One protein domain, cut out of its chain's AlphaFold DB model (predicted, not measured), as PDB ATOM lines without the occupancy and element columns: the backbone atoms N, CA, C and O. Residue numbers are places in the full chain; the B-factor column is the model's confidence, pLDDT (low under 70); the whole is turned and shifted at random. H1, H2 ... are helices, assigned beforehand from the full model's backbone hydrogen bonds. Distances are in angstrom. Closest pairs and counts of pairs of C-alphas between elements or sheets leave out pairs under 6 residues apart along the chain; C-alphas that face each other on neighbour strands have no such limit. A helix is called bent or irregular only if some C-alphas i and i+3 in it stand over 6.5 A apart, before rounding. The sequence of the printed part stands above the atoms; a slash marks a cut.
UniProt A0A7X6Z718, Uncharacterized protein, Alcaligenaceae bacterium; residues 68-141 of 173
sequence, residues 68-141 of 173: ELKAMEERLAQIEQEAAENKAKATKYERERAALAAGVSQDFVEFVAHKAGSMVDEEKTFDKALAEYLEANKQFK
ATOM      1  N   GLU A  68     349.268 262.380 161.775       72.75
ATOM      2  CA  GLU A  68     348.777 261.012 161.960       72.75
ATOM      3  C   GLU A  68     349.845 260.021 162.446       72.75
ATOM      4  O   GLU A  68     349.565 259.223 163.335       72.75
ATOM      5  N   LEU A  69     351.074 260.066 161.920       75.62
ATOM      6  CA  LEU A  69     352.171 259.194 162.358       75.62
ATOM      7  C   LEU A  69     352.616 259.517 163.785       75.62
ATOM      8  O   LEU A  69     352.864 258.600 164.561       75.62
ATOM      9  N   LYS A  70     352.667 260.803 164.158       78.38
ATOM     10  CA  LYS A  70     352.953 261.204 165.547       78.38
ATOM     11  C   LYS A  70     351.838 260.767 166.495       78.38
ATOM     12  O   LYS A  70     352.128 260.229 167.557       78.38
ATOM     13  N   ALA A  71     350.578 260.940 166.092       81.50
ATOM     14  CA  ALA A  71     349.432 260.474 166.866       81.50
ATOM     15  C   ALA A  71     349.410 258.941 167.004       81.50
ATOM     16  O   ALA A  71     349.071 258.427 168.066       81.50
ATOM     17  N   MET A  72     349.801 258.200 165.961       82.00
ATOM     18  CA  MET A  72     349.943 256.744 166.040       82.00
ATOM     19  C   MET A  72     351.085 256.319 166.962       82.00
ATOM     20  O   MET A  72     350.895 255.403 167.751       82.00
ATOM     21  N   GLU A  73     352.241 256.977 166.896       84.06
ATOM     22  CA  GLU A  73     353.393 256.687 167.761       84.06
ATOM     23  C   GLU A  73     353.064 256.957 169.238       84.06
ATOM     24  O   GLU A  73     353.325 256.116 170.094       84.06
ATOM     25  N   GLU A  74     352.391 258.072 169.534       84.88
ATOM     26  CA  GLU A  74     351.924 258.388 170.888       84.88
ATOM     27  C   GLU A  74     350.870 257.387 171.378       84.88
ATOM     28  O   GLU A  74     350.945 256.900 172.506       84.88
ATOM     29  N   ARG A  75     349.918 257.009 170.518       88.25
ATOM     30  CA  ARG A  75     348.912 255.995 170.848       88.25
ATOM     31  C   ARG A  75     349.543 254.626 171.094       88.25
ATOM     32  O   ARG A  75     349.113 253.923 172.001       88.25
ATOM     33  N   LEU A  76     350.546 254.237 170.309       89.44
ATOM     34  CA  LEU A  76     351.286 252.993 170.517       89.44
ATOM     35  C   LEU A  76     352.040 253.018 171.846       89.44
ATOM     36  O   LEU A  76     351.943 252.052 172.595       89.44
ATOM     37  N   ALA A  77     352.701 254.129 172.175       89.69
ATOM     38  CA  ALA A  77     353.374 254.292 173.460       89.69
ATOM     39  C   ALA A  77     352.391 254.199 174.642       89.69
ATOM     40  O   ALA A  77     352.673 253.523 175.629       89.69
ATOM     41  N   GLN A  78     351.207 254.813 174.526       90.38
ATOM     42  CA  GLN A  78     350.148 254.705 175.536       90.38
ATOM     43  C   GLN A  78     349.641 253.265 175.680       90.38
ATOM     44  O   GLN A  78     349.505 252.777 176.798       90.38
ATOM     45  N   ILE A  79     349.399 252.567 174.565       91.44
ATOM     46  CA  ILE A  79     348.967 251.161 174.573       91.44
ATOM     47  C   ILE A  79     350.037 250.270 175.204       91.44
ATOM     48  O   ILE A  79     349.708 249.374 175.975       91.44
ATOM     49  N   GLU A  80     351.312 250.493 174.891       90.56
ATOM     50  CA  GLU A  80     352.414 249.720 175.456       90.56
ATOM     51  C   GLU A  80     352.546 249.954 176.963       90.56
ATOM     52  O   GLU A  80     352.679 248.994 177.726       90.56
ATOM     53  N   GLN A  81     352.419 251.206 177.410       91.25
ATOM     54  CA  GLN A  81     352.386 251.537 178.829       91.25
ATOM     55  C   GLN A  81     351.192 250.872 179.527       91.25
ATOM     56  O   GLN A  81     351.366 250.217 180.553       91.25
ATOM     57  N   GLU A  82     349.990 250.978 178.959       91.31
ATOM     58  CA  GLU A  82     348.787 250.364 179.521       91.31
ATOM     59  C   GLU A  82     348.909 248.832 179.558       91.31
ATOM     60  O   GLU A  82     348.548 248.198 180.549       91.31
ATOM     61  N   ALA A  83     349.477 248.218 178.519       90.56
ATOM     62  CA  ALA A  83     349.737 246.785 178.476       90.56
ATOM     63  C   ALA A  83     350.748 246.358 179.550       90.56
ATOM     64  O   ALA A  83     350.536 245.344 180.221       90.56
ATOM     65  N   ALA A  84     351.820 247.128 179.755       91.00
ATOM     66  CA  ALA A  84     352.800 246.879 180.808       91.00
ATOM     67  C   ALA A  84     352.173 247.013 182.206       91.00
ATOM     68  O   ALA A  84     352.361 246.138 183.055       91.00
ATOM     69  N   GLU A  85     351.368 248.051 182.432       91.31
ATOM     70  CA  GLU A  85     350.631 248.254 183.680       91.31
ATOM     71  C   GLU A  85     349.613 247.138 183.933       91.31
ATOM     72  O   GLU A  85     349.533 246.610 185.043       91.31
ATOM     73  N   ASN A  86     348.851 246.740 182.915       89.94
ATOM     74  CA  ASN A  86     347.865 245.670 183.018       89.94
ATOM     75  C   ASN A  86     348.531 244.320 183.274       89.94
ATOM     76  O   ASN A  86     348.042 243.550 184.100       89.94
ATOM     77  N   LYS A  87     349.680 244.050 182.648       90.56
ATOM     78  CA  LYS A  87     350.477 242.851 182.925       90.56
ATOM     79  C   LYS A  87     350.998 242.851 184.363       90.56
ATOM     80  O   LYS A  87     350.869 241.843 185.051       90.56
ATOM     81  N   ALA A  88     351.516 243.982 184.846       88.12
ATOM     82  CA  ALA A  88     351.966 244.116 186.231       88.12
ATOM     83  C   ALA A  88     350.814 243.920 187.234       88.12
ATOM     84  O   ALA A  88     350.972 243.198 188.220       88.12
ATOM     85  N   LYS A  89     349.636 244.498 186.960       88.75
ATOM     86  CA  LYS A  89     348.415 244.306 187.759       88.75
ATOM     87  C   LYS A  89     347.957 242.847 187.747       88.75
ATOM     88  O   LYS A  89     347.668 242.305 188.807       88.75
ATOM     89  N   ALA A  90     347.934 242.194 186.586       88.75
ATOM     90  CA  ALA A  90     347.565 240.785 186.468       88.75
ATOM     91  C   ALA A  90     348.494 239.894 187.302       88.75
ATOM     92  O   ALA A  90     348.019 239.130 188.139       88.75
ATOM     93  N   THR A  91     349.812 240.067 187.170       88.44
ATOM     94  CA  THR A  91     350.789 239.332 187.984       88.44
ATOM     95  C   THR A  91     350.625 239.616 189.479       88.44
ATOM     96  O   THR A  91     350.737 238.698 190.289       88.44
ATOM     97  N   LYS A  92     350.335 240.864 189.873       89.12
ATOM     98  CA  LYS A  92     350.036 241.213 191.270       89.12
ATOM     99  C   LYS A  92     348.823 240.430 191.784       89.12
ATOM    100  O   LYS A  92     348.939 239.744 192.797       89.12
ATOM    101  N   TYR A  93     347.703 240.464 191.062       90.00
ATOM    102  CA  TYR A  93     346.484 239.764 191.465       90.00
ATOM    103  C   TYR A  93     346.644 238.241 191.487       90.00
ATOM    104  O   TYR A  93     346.114 237.585 192.379       90.00
ATOM    105  N   GLU A  94     347.389 237.662 190.546       89.62
ATOM    106  CA  GLU A  94     347.692 236.226 190.544       89.62
ATOM    107  C   GLU A  94     348.468 235.815 191.799       89.62
ATOM    108  O   GLU A  94     348.119 234.827 192.449       89.62
ATOM    109  N   ARG A  95     349.472 236.608 192.188       90.06
ATOM    110  CA  ARG A  95     350.277 236.374 193.395       90.06
ATOM    111  C   ARG A  95     349.467 236.546 194.676       90.06
ATOM    112  O   ARG A  95     349.580 235.728 195.585       90.06
ATOM    113  N   GLU A  96     348.630 237.576 194.748       89.00
ATOM    114  CA  GLU A  96     347.714 237.787 195.874       89.00
ATOM    115  C   GLU A  96     346.709 236.645 195.997       89.00
ATOM    116  O   GLU A  96     346.509 236.106 197.082       89.00
ATOM    117  N   ARG A  97     346.125 236.202 194.881       89.56
ATOM    118  CA  ARG A  97     345.208 235.061 194.859       89.56
ATOM    119  C   ARG A  97     345.894 233.778 195.328       89.56
ATOM    120  O   ARG A  97     345.288 233.021 196.082       89.56
ATOM    121  N   ALA A  98     347.135 233.536 194.916       88.00
ATOM    122  CA  ALA A  98     347.919 232.400 195.395       88.00
ATOM    123  C   ALA A  98     348.214 232.499 196.906       88.00
ATOM    124  O   ALA A  98     348.069 231.510 197.622       88.00
ATOM    125  N   ALA A  99     348.523 233.692 197.424       87.88
ATOM    126  CA  ALA A  99     348.686 233.922 198.861       87.88
ATOM    127  C   ALA A  99     347.380 233.689 199.649       87.88
ATOM    128  O   ALA A  99     347.400 233.012 200.677       87.88
ATOM    129  N   LEU A 100     346.232 234.162 199.152       86.94
ATOM    130  CA  LEU A 100     344.923 233.871 199.758       86.94
ATOM    131  C   LEU A 100     344.616 232.371 199.745       86.94
ATOM    132  O   LEU A 100     344.177 231.828 200.756       86.94
ATOM    133  N   ALA A 101     344.889 231.687 198.630       86.56
ATOM    134  CA  ALA A 101     344.703 230.241 198.513       86.56
ATOM    135  C   ALA A 101     345.597 229.456 199.491       86.56
ATOM    136  O   ALA A 101     345.190 228.407 199.984       86.56
ATOM    137  N   ALA A 102     346.777 229.983 199.826       85.38
ATOM    138  CA  ALA A 102     347.670 229.429 200.844       85.38
ATOM    139  C   ALA A 102     347.232 229.728 202.296       85.38
ATOM    140  O   ALA A 102     347.909 229.311 203.241       85.38
ATOM    141  N   GLY A 103     346.112 230.432 202.494       82.81
ATOM    142  CA  GLY A 103     345.545 230.732 203.810       82.81
ATOM    143  C   GLY A 103     346.139 231.965 204.488       82.81
ATOM    144  O   GLY A 103     346.107 232.065 205.714       82.81
ATOM    145  N   VAL A 104     346.711 232.893 203.718       86.00
ATOM    146  CA  VAL A 104     347.185 234.179 204.244       86.00
ATOM    147  C   VAL A 104     345.999 235.074 204.595       86.00
ATOM    148  O   VAL A 104     345.023 235.140 203.850       86.00
ATOM    149  N   SER A 105     346.088 235.788 205.722       84.62
ATOM    150  CA  SER A 105     345.071 236.779 206.098       84.62
ATOM    151  C   SER A 105     344.953 237.874 205.035       84.62
ATOM    152  O   SER A 105     345.967 238.363 204.532       84.62
ATOM    153  N   GLN A 106     343.728 238.321 204.752       84.94
ATOM    154  CA  GLN A 106     343.470 239.385 203.780       84.94
ATOM    155  C   GLN A 106     344.224 240.683 204.116       84.94
ATOM    156  O   GLN A 106     344.706 241.349 203.208       84.94
ATOM    157  N   ASP A 107     344.419 240.989 205.402       86.06
ATOM    158  CA  ASP A 107     345.149 242.187 205.847       86.06
ATOM    159  C   ASP A 107     346.641 242.159 205.467       86.06
ATOM    160  O   ASP A 107     347.285 243.202 205.369       86.06
ATOM    161  N   PHE A 108     347.205 240.966 205.248       87.12
ATOM    162  CA  PHE A 108     348.628 240.768 204.960       87.12
ATOM    163  C   PHE A 108     348.891 240.173 203.574       87.12
ATOM    164  O   PHE A 108     350.051 239.968 203.221       87.12
ATOM    165  N   VAL A 109     347.855 239.910 202.771       88.81
ATOM    166  CA  VAL A 109     347.996 239.231 201.474       88.81
ATOM    167  C   VAL A 109     348.954 239.966 200.538       88.81
ATOM    168  O   VAL A 109     349.862 239.345 199.991       88.81
ATOM    169  N   GLU A 110     348.808 241.284 200.406       88.31
ATOM    170  CA  GLU A 110     349.626 242.102 199.510       88.31
ATOM    171  C   GLU A 110     351.092 242.109 199.964       88.31
ATOM    172  O   GLU A 110     352.009 241.932 199.160       88.31
ATOM    173  N   PHE A 111     351.321 242.215 201.276       89.81
ATOM    174  CA  PHE A 111     352.659 242.175 201.861       89.81
ATOM    175  C   PHE A 111     353.346 240.824 201.633       89.81
ATOM    176  O   PHE A 111     354.502 240.771 201.205       89.81
ATOM    177  N   VAL A 112     352.631 239.726 201.890       89.69
ATOM    178  CA  VAL A 112     353.162 238.373 201.709       89.69
ATOM    179  C   VAL A 112     353.395 238.071 200.232       89.69
ATOM    180  O   VAL A 112     354.458 237.561 199.889       89.69
ATOM    181  N   ALA A 113     352.465 238.430 199.346       90.44
ATOM    182  CA  ALA A 113     352.617 238.255 197.905       90.44
ATOM    183  C   ALA A 113     353.823 239.036 197.361       90.44
ATOM    184  O   ALA A 113     354.594 238.516 196.553       90.44
ATOM    185  N   HIS A 114     354.042 240.259 197.850       91.06
ATOM    186  CA  HIS A 114     355.217 241.049 197.499       91.06
ATOM    187  C   HIS A 114     356.519 240.406 198.004       91.06
ATOM    188  O   HIS A 114     357.495 240.313 197.254       91.06
ATOM    189  N   LYS A 115     356.558 239.924 199.257       90.94
ATOM    190  CA  LYS A 115     357.756 239.267 199.802       90.94
ATOM    191  C   LYS A 115     358.055 237.924 199.160       90.94
ATOM    192  O   LYS A 115     359.196 237.723 198.761       90.94
ATOM    193  N   ALA A 116     357.056 237.071 198.966       89.00
ATOM    194  CA  ALA A 116     357.212 235.835 198.210       89.00
ATOM    195  C   ALA A 116     357.713 236.122 196.788       89.00
ATOM    196  O   ALA A 116     358.664 235.495 196.341       89.00
ATOM    197  N   GLY A 117     357.163 237.144 196.122       87.56
ATOM    198  CA  GLY A 117     357.602 237.567 194.792       87.56
ATOM    199  C   GLY A 117     359.031 238.114 194.737       87.56
ATOM    200  O   GLY A 117     359.650 238.038 193.685       87.56
ATOM    201  N   SER A 118     359.559 238.630 195.851       88.69
ATOM    202  CA  SER A 118     360.954 239.089 195.966       88.69
ATOM    203  C   SER A 118     361.946 237.940 196.192       88.69
ATOM    204  O   SER A 118     363.145 238.152 196.077       88.69
ATOM    205  N   MET A 119     361.455 236.753 196.561       87.25
ATOM    206  CA  MET A 119     362.251 235.532 196.758       87.25
ATOM    207  C   MET A 119     362.138 234.568 195.565       87.25
ATOM    208  O   MET A 119     362.574 233.420 195.650       87.25
ATOM    209  N   VAL A 120     361.478 235.004 194.485       88.25
ATOM    210  CA  VAL A 120     361.405 234.265 193.223       88.25
ATOM    211  C   VAL A 120     362.693 234.519 192.458       88.25
ATOM    212  O   VAL A 120     362.926 235.629 191.986       88.25
ATOM    213  N   ASP A 121     363.478 233.460 192.317       86.75
ATOM    214  CA  ASP A 121     364.671 233.399 191.479       86.75
ATOM    215  C   ASP A 121     364.406 232.474 190.278       86.75
ATOM    216  O   ASP A 121     363.367 231.813 190.212       86.75
ATOM    217  N   GLU A 122     365.357 232.363 189.346       78.31
ATOM    218  CA  GLU A 122     365.228 231.501 188.156       78.31
ATOM    219  C   GLU A 122     364.947 230.019 188.497       78.31
ATOM    220  O   GLU A 122     364.307 229.314 187.718       78.31
ATOM    221  N   GLU A 123     365.347 229.554 189.687       79.12
ATOM    222  CA  GLU A 123     365.099 228.184 190.169       79.12
ATOM    223  C   GLU A 123     363.864 228.046 191.085       79.12
ATOM    224  O   GLU A 123     363.307 226.949 191.241       79.12
ATOM    225  N   LYS A 124     363.420 229.138 191.723       83.88
ATOM    226  CA  LYS A 124     362.367 229.119 192.752       83.88
ATOM    227  C   LYS A 124     361.065 229.694 192.208       83.88
ATOM    228  O   LYS A 124     360.921 230.900 192.053       83.88
ATOM    229  N   THR A 125     360.065 228.837 192.001       89.75
ATOM    230  CA  THR A 125     358.714 229.288 191.641       89.75
ATOM    231  C   THR A 125     358.057 230.064 192.783       89.75
ATOM    232  O   THR A 125     358.349 229.836 193.961       89.75
ATOM    233  N   PHE A 126     357.117 230.947 192.437       88.44
ATOM    234  CA  PHE A 126     356.368 231.745 193.411       88.44
ATOM    235  C   PHE A 126     355.704 230.889 194.496       88.44
ATOM    236  O   PHE A 126     355.791 231.236 195.669       88.44
ATOM    237  N   ASP A 127     355.120 229.743 194.141       88.00
ATOM    238  CA  ASP A 127     354.469 228.853 195.111       88.00
ATOM    239  C   ASP A 127     355.451 228.285 196.142       88.00
ATOM    240  O   ASP A 127     355.135 228.205 197.330       88.00
ATOM    241  N   LYS A 128     356.669 227.927 195.711       89.00
ATOM    242  CA  LYS A 128     357.724 227.450 196.617       89.00
ATOM    243  C   LYS A 128     358.206 228.571 197.532       89.00
ATOM    244  O   LYS A 128     358.318 228.358 198.736       89.00
ATOM    245  N   ALA A 129     358.442 229.757 196.973       89.75
ATOM    246  CA  ALA A 129     358.850 230.935 197.731       89.75
ATOM    247  C   ALA A 129     357.785 231.339 198.767       89.75
ATOM    248  O   ALA A 129     358.103 231.645 199.913       89.75
ATOM    249  N   LEU A 130     356.508 231.281 198.384       89.50
ATOM    250  CA  LEU A 130     355.372 231.528 199.262       89.50
ATOM    251  C   LEU A 130     355.298 230.490 200.388       89.50
ATOM    252  O   LEU A 130     355.156 230.866 201.549       89.50
ATOM    253  N   ALA A 131     355.433 229.200 200.072       88.44
ATOM    254  CA  ALA A 131     355.436 228.139 201.075       88.44
ATOM    255  C   ALA A 131     356.590 228.304 202.079       88.44
ATOM    256  O   ALA A 131     356.360 228.257 203.285       88.44
ATOM    257  N   GLU A 132     357.808 228.572 201.598       89.56
ATOM    258  CA  GLU A 132     358.991 228.824 202.431       89.56
ATOM    259  C   GLU A 132     358.780 230.044 203.344       89.56
ATOM    260  O   GLU A 132     359.000 229.969 204.558       89.56
ATOM    261  N   TYR A 133     358.251 231.144 202.791       88.88
ATOM    262  CA  TYR A 133     357.930 232.344 203.561       88.88
ATOM    263  C   TYR A 133     356.928 232.066 204.680       88.88
ATOM    264  O   TYR A 133     357.084 232.554 205.801       88.88
ATOM    265  N   LEU A 134     355.882 231.302 204.369       88.12
ATOM    266  CA  LEU A 134     354.789 231.012 205.285       88.12
ATOM    267  C   LEU A 134     355.153 229.983 206.352       88.12
ATOM    268  O   LEU A 134     354.602 230.040 207.452       88.12
ATOM    269  N   GLU A 135     356.079 229.070 206.068       88.06
ATOM    270  CA  GLU A 135     356.637 228.178 207.085       88.06
ATOM    271  C   GLU A 135     357.518 228.938 208.079       88.06
ATOM    272  O   GLU A 135     357.414 228.702 209.285       88.06
ATOM    273  N   ALA A 136     358.308 229.904 207.600       88.44
ATOM    274  CA  ALA A 136     359.076 230.798 208.464       88.44
ATOM    275  C   ALA A 136     358.180 231.791 209.232       88.44
ATOM    276  O   ALA A 136     358.479 232.151 210.369       88.44
ATOM    277  N   ASN A 137     357.060 232.215 208.638       85.69
ATOM    278  CA  ASN A 137     356.187 233.260 209.171       85.69
ATOM    279  C   ASN A 137     354.736 232.793 209.322       85.69
ATOM    280  O   ASN A 137     353.808 233.345 208.725       85.69
ATOM    281  N   LYS A 138     354.528 231.811 210.202       83.75
ATOM    282  CA  LYS A 138     353.202 231.237 210.499       83.75
ATOM    283  C   LYS A 138     352.185 232.268 211.007       83.75
ATOM    284  O   LYS A 138     350.990 232.055 210.863       83.75
ATOM    285  N   GLN A 139     352.655 233.404 211.526       81.62
ATOM    286  CA  GLN A 139     351.845 234.552 211.951       81.62
ATOM    287  C   GLN A 139     350.959 235.151 210.845       81.62
ATOM    288  O   GLN A 139     349.913 235.717 211.147       81.62
ATOM    289  N   PHE A 140     351.345 235.016 209.569       81.56
ATOM    290  CA  PHE A 140     350.550 235.528 208.447       81.56
ATOM    291  C   PHE A 140     349.470 234.547 207.976       81.56
ATOM    292  O   PHE A 140     348.559 234.958 207.252       81.56
ATOM    293  N   LYS A 141     349.530 233.275 208.407       76.81
ATOM    294  CA  LYS A 141     348.444 232.301 208.230       76.81
ATOM    295  C   LYS A 141     347.352 232.620 209.254       76.81
ATOM    296  O   LYS A 141     347.309 232.067 210.350       76.81
TER     297      LYS A 141
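What this domain is: This is residues 68 to 141 of the 173 residues of an uncharacterized protein of Alcaligenaceae bacterium (UniProt A0A7X6Z718). One long, straight helix, H1, sticks out as an arm with its residues 68 to 90, and its far end is built into a small compact head. In the head, H2 crosses the last part of H1 steeply, and H3 in turn packs across H2. The printed part has 74 residues, with three named helices in the order H1, H2, H3 along the chain and no named strand; the class is all helix. The whole is only just loose, close to extended, with a radius of gyration of the C-alphas of 16.8 A. The C-alphas span 57 by 28 by 14 A, and the arm of H1 makes the length.

How they stand to each other: H1, residues 68 to 101, stands free over residues 68 to 90. H2, residues 106 to 118, touches H1, which takes part with residues 92 to 100 alone; the closest C-alphas are those of Glu 96 and Ala 113, 5.3 A apart. The two run opposite ways at a steep tilt of 68 degrees, only just short of about perpendicular. H3, residues 126 to 136, touches H2, which takes part with residues 112 to 117 alone; the closest C-alphas are those of Ala 116 and Leu 130, 4.8 A apart. H2 and H3 run opposite ways at a steep tilt of 65 degrees, with their centres 10.6 A apart. H1, with residues 95 to 99 alone, only just touches H3, with 3 pairs of C-alphas within 8 A; the closest are those of Ala 99 and Leu 130, 7.1 A apart. These two run the same way at a steep tilt of 41 degrees. The helix packing is mostly crossed, with 0 of the 3 pairs at a shallow tilt. In H1 and H3 every O i to N i+4 pair is within hydrogen-bond range; in H2 it is 7 of 9.

Where its parts are: H1 begins at C-alpha 68, at (348.777, 261.012, 161.960), and is 48.0 A long from first to last C-alpha, ending at C-alpha 101, at (344.703, 230.241, 198.513). H2 measures 19.2 A from C-alpha 106 to C-alpha 118. It is irregular: C-alphas 107 and 110 are 7.8 A apart. H3 measures 15.3 A from C-alpha 126 to C-alpha 136, which is at (359.076, 230.798, 208.464).

The domain as a whole: The two C-alphas farthest apart are those of Glu 68 and Lys 138, at 57.1 A. Without residues 68 to 90, the remaining 51 residues span 28 by 23 by 15 A, with a radius of gyration of 9.6 A. The link from H1 to H2, 4 residues, is tight, and the link from H2 to H3, 7 residues, is short; no link is long. The printed part has no cut. The mean pLDDT of the printed part of this predicted model is 87.1, and no printed residue is under 70.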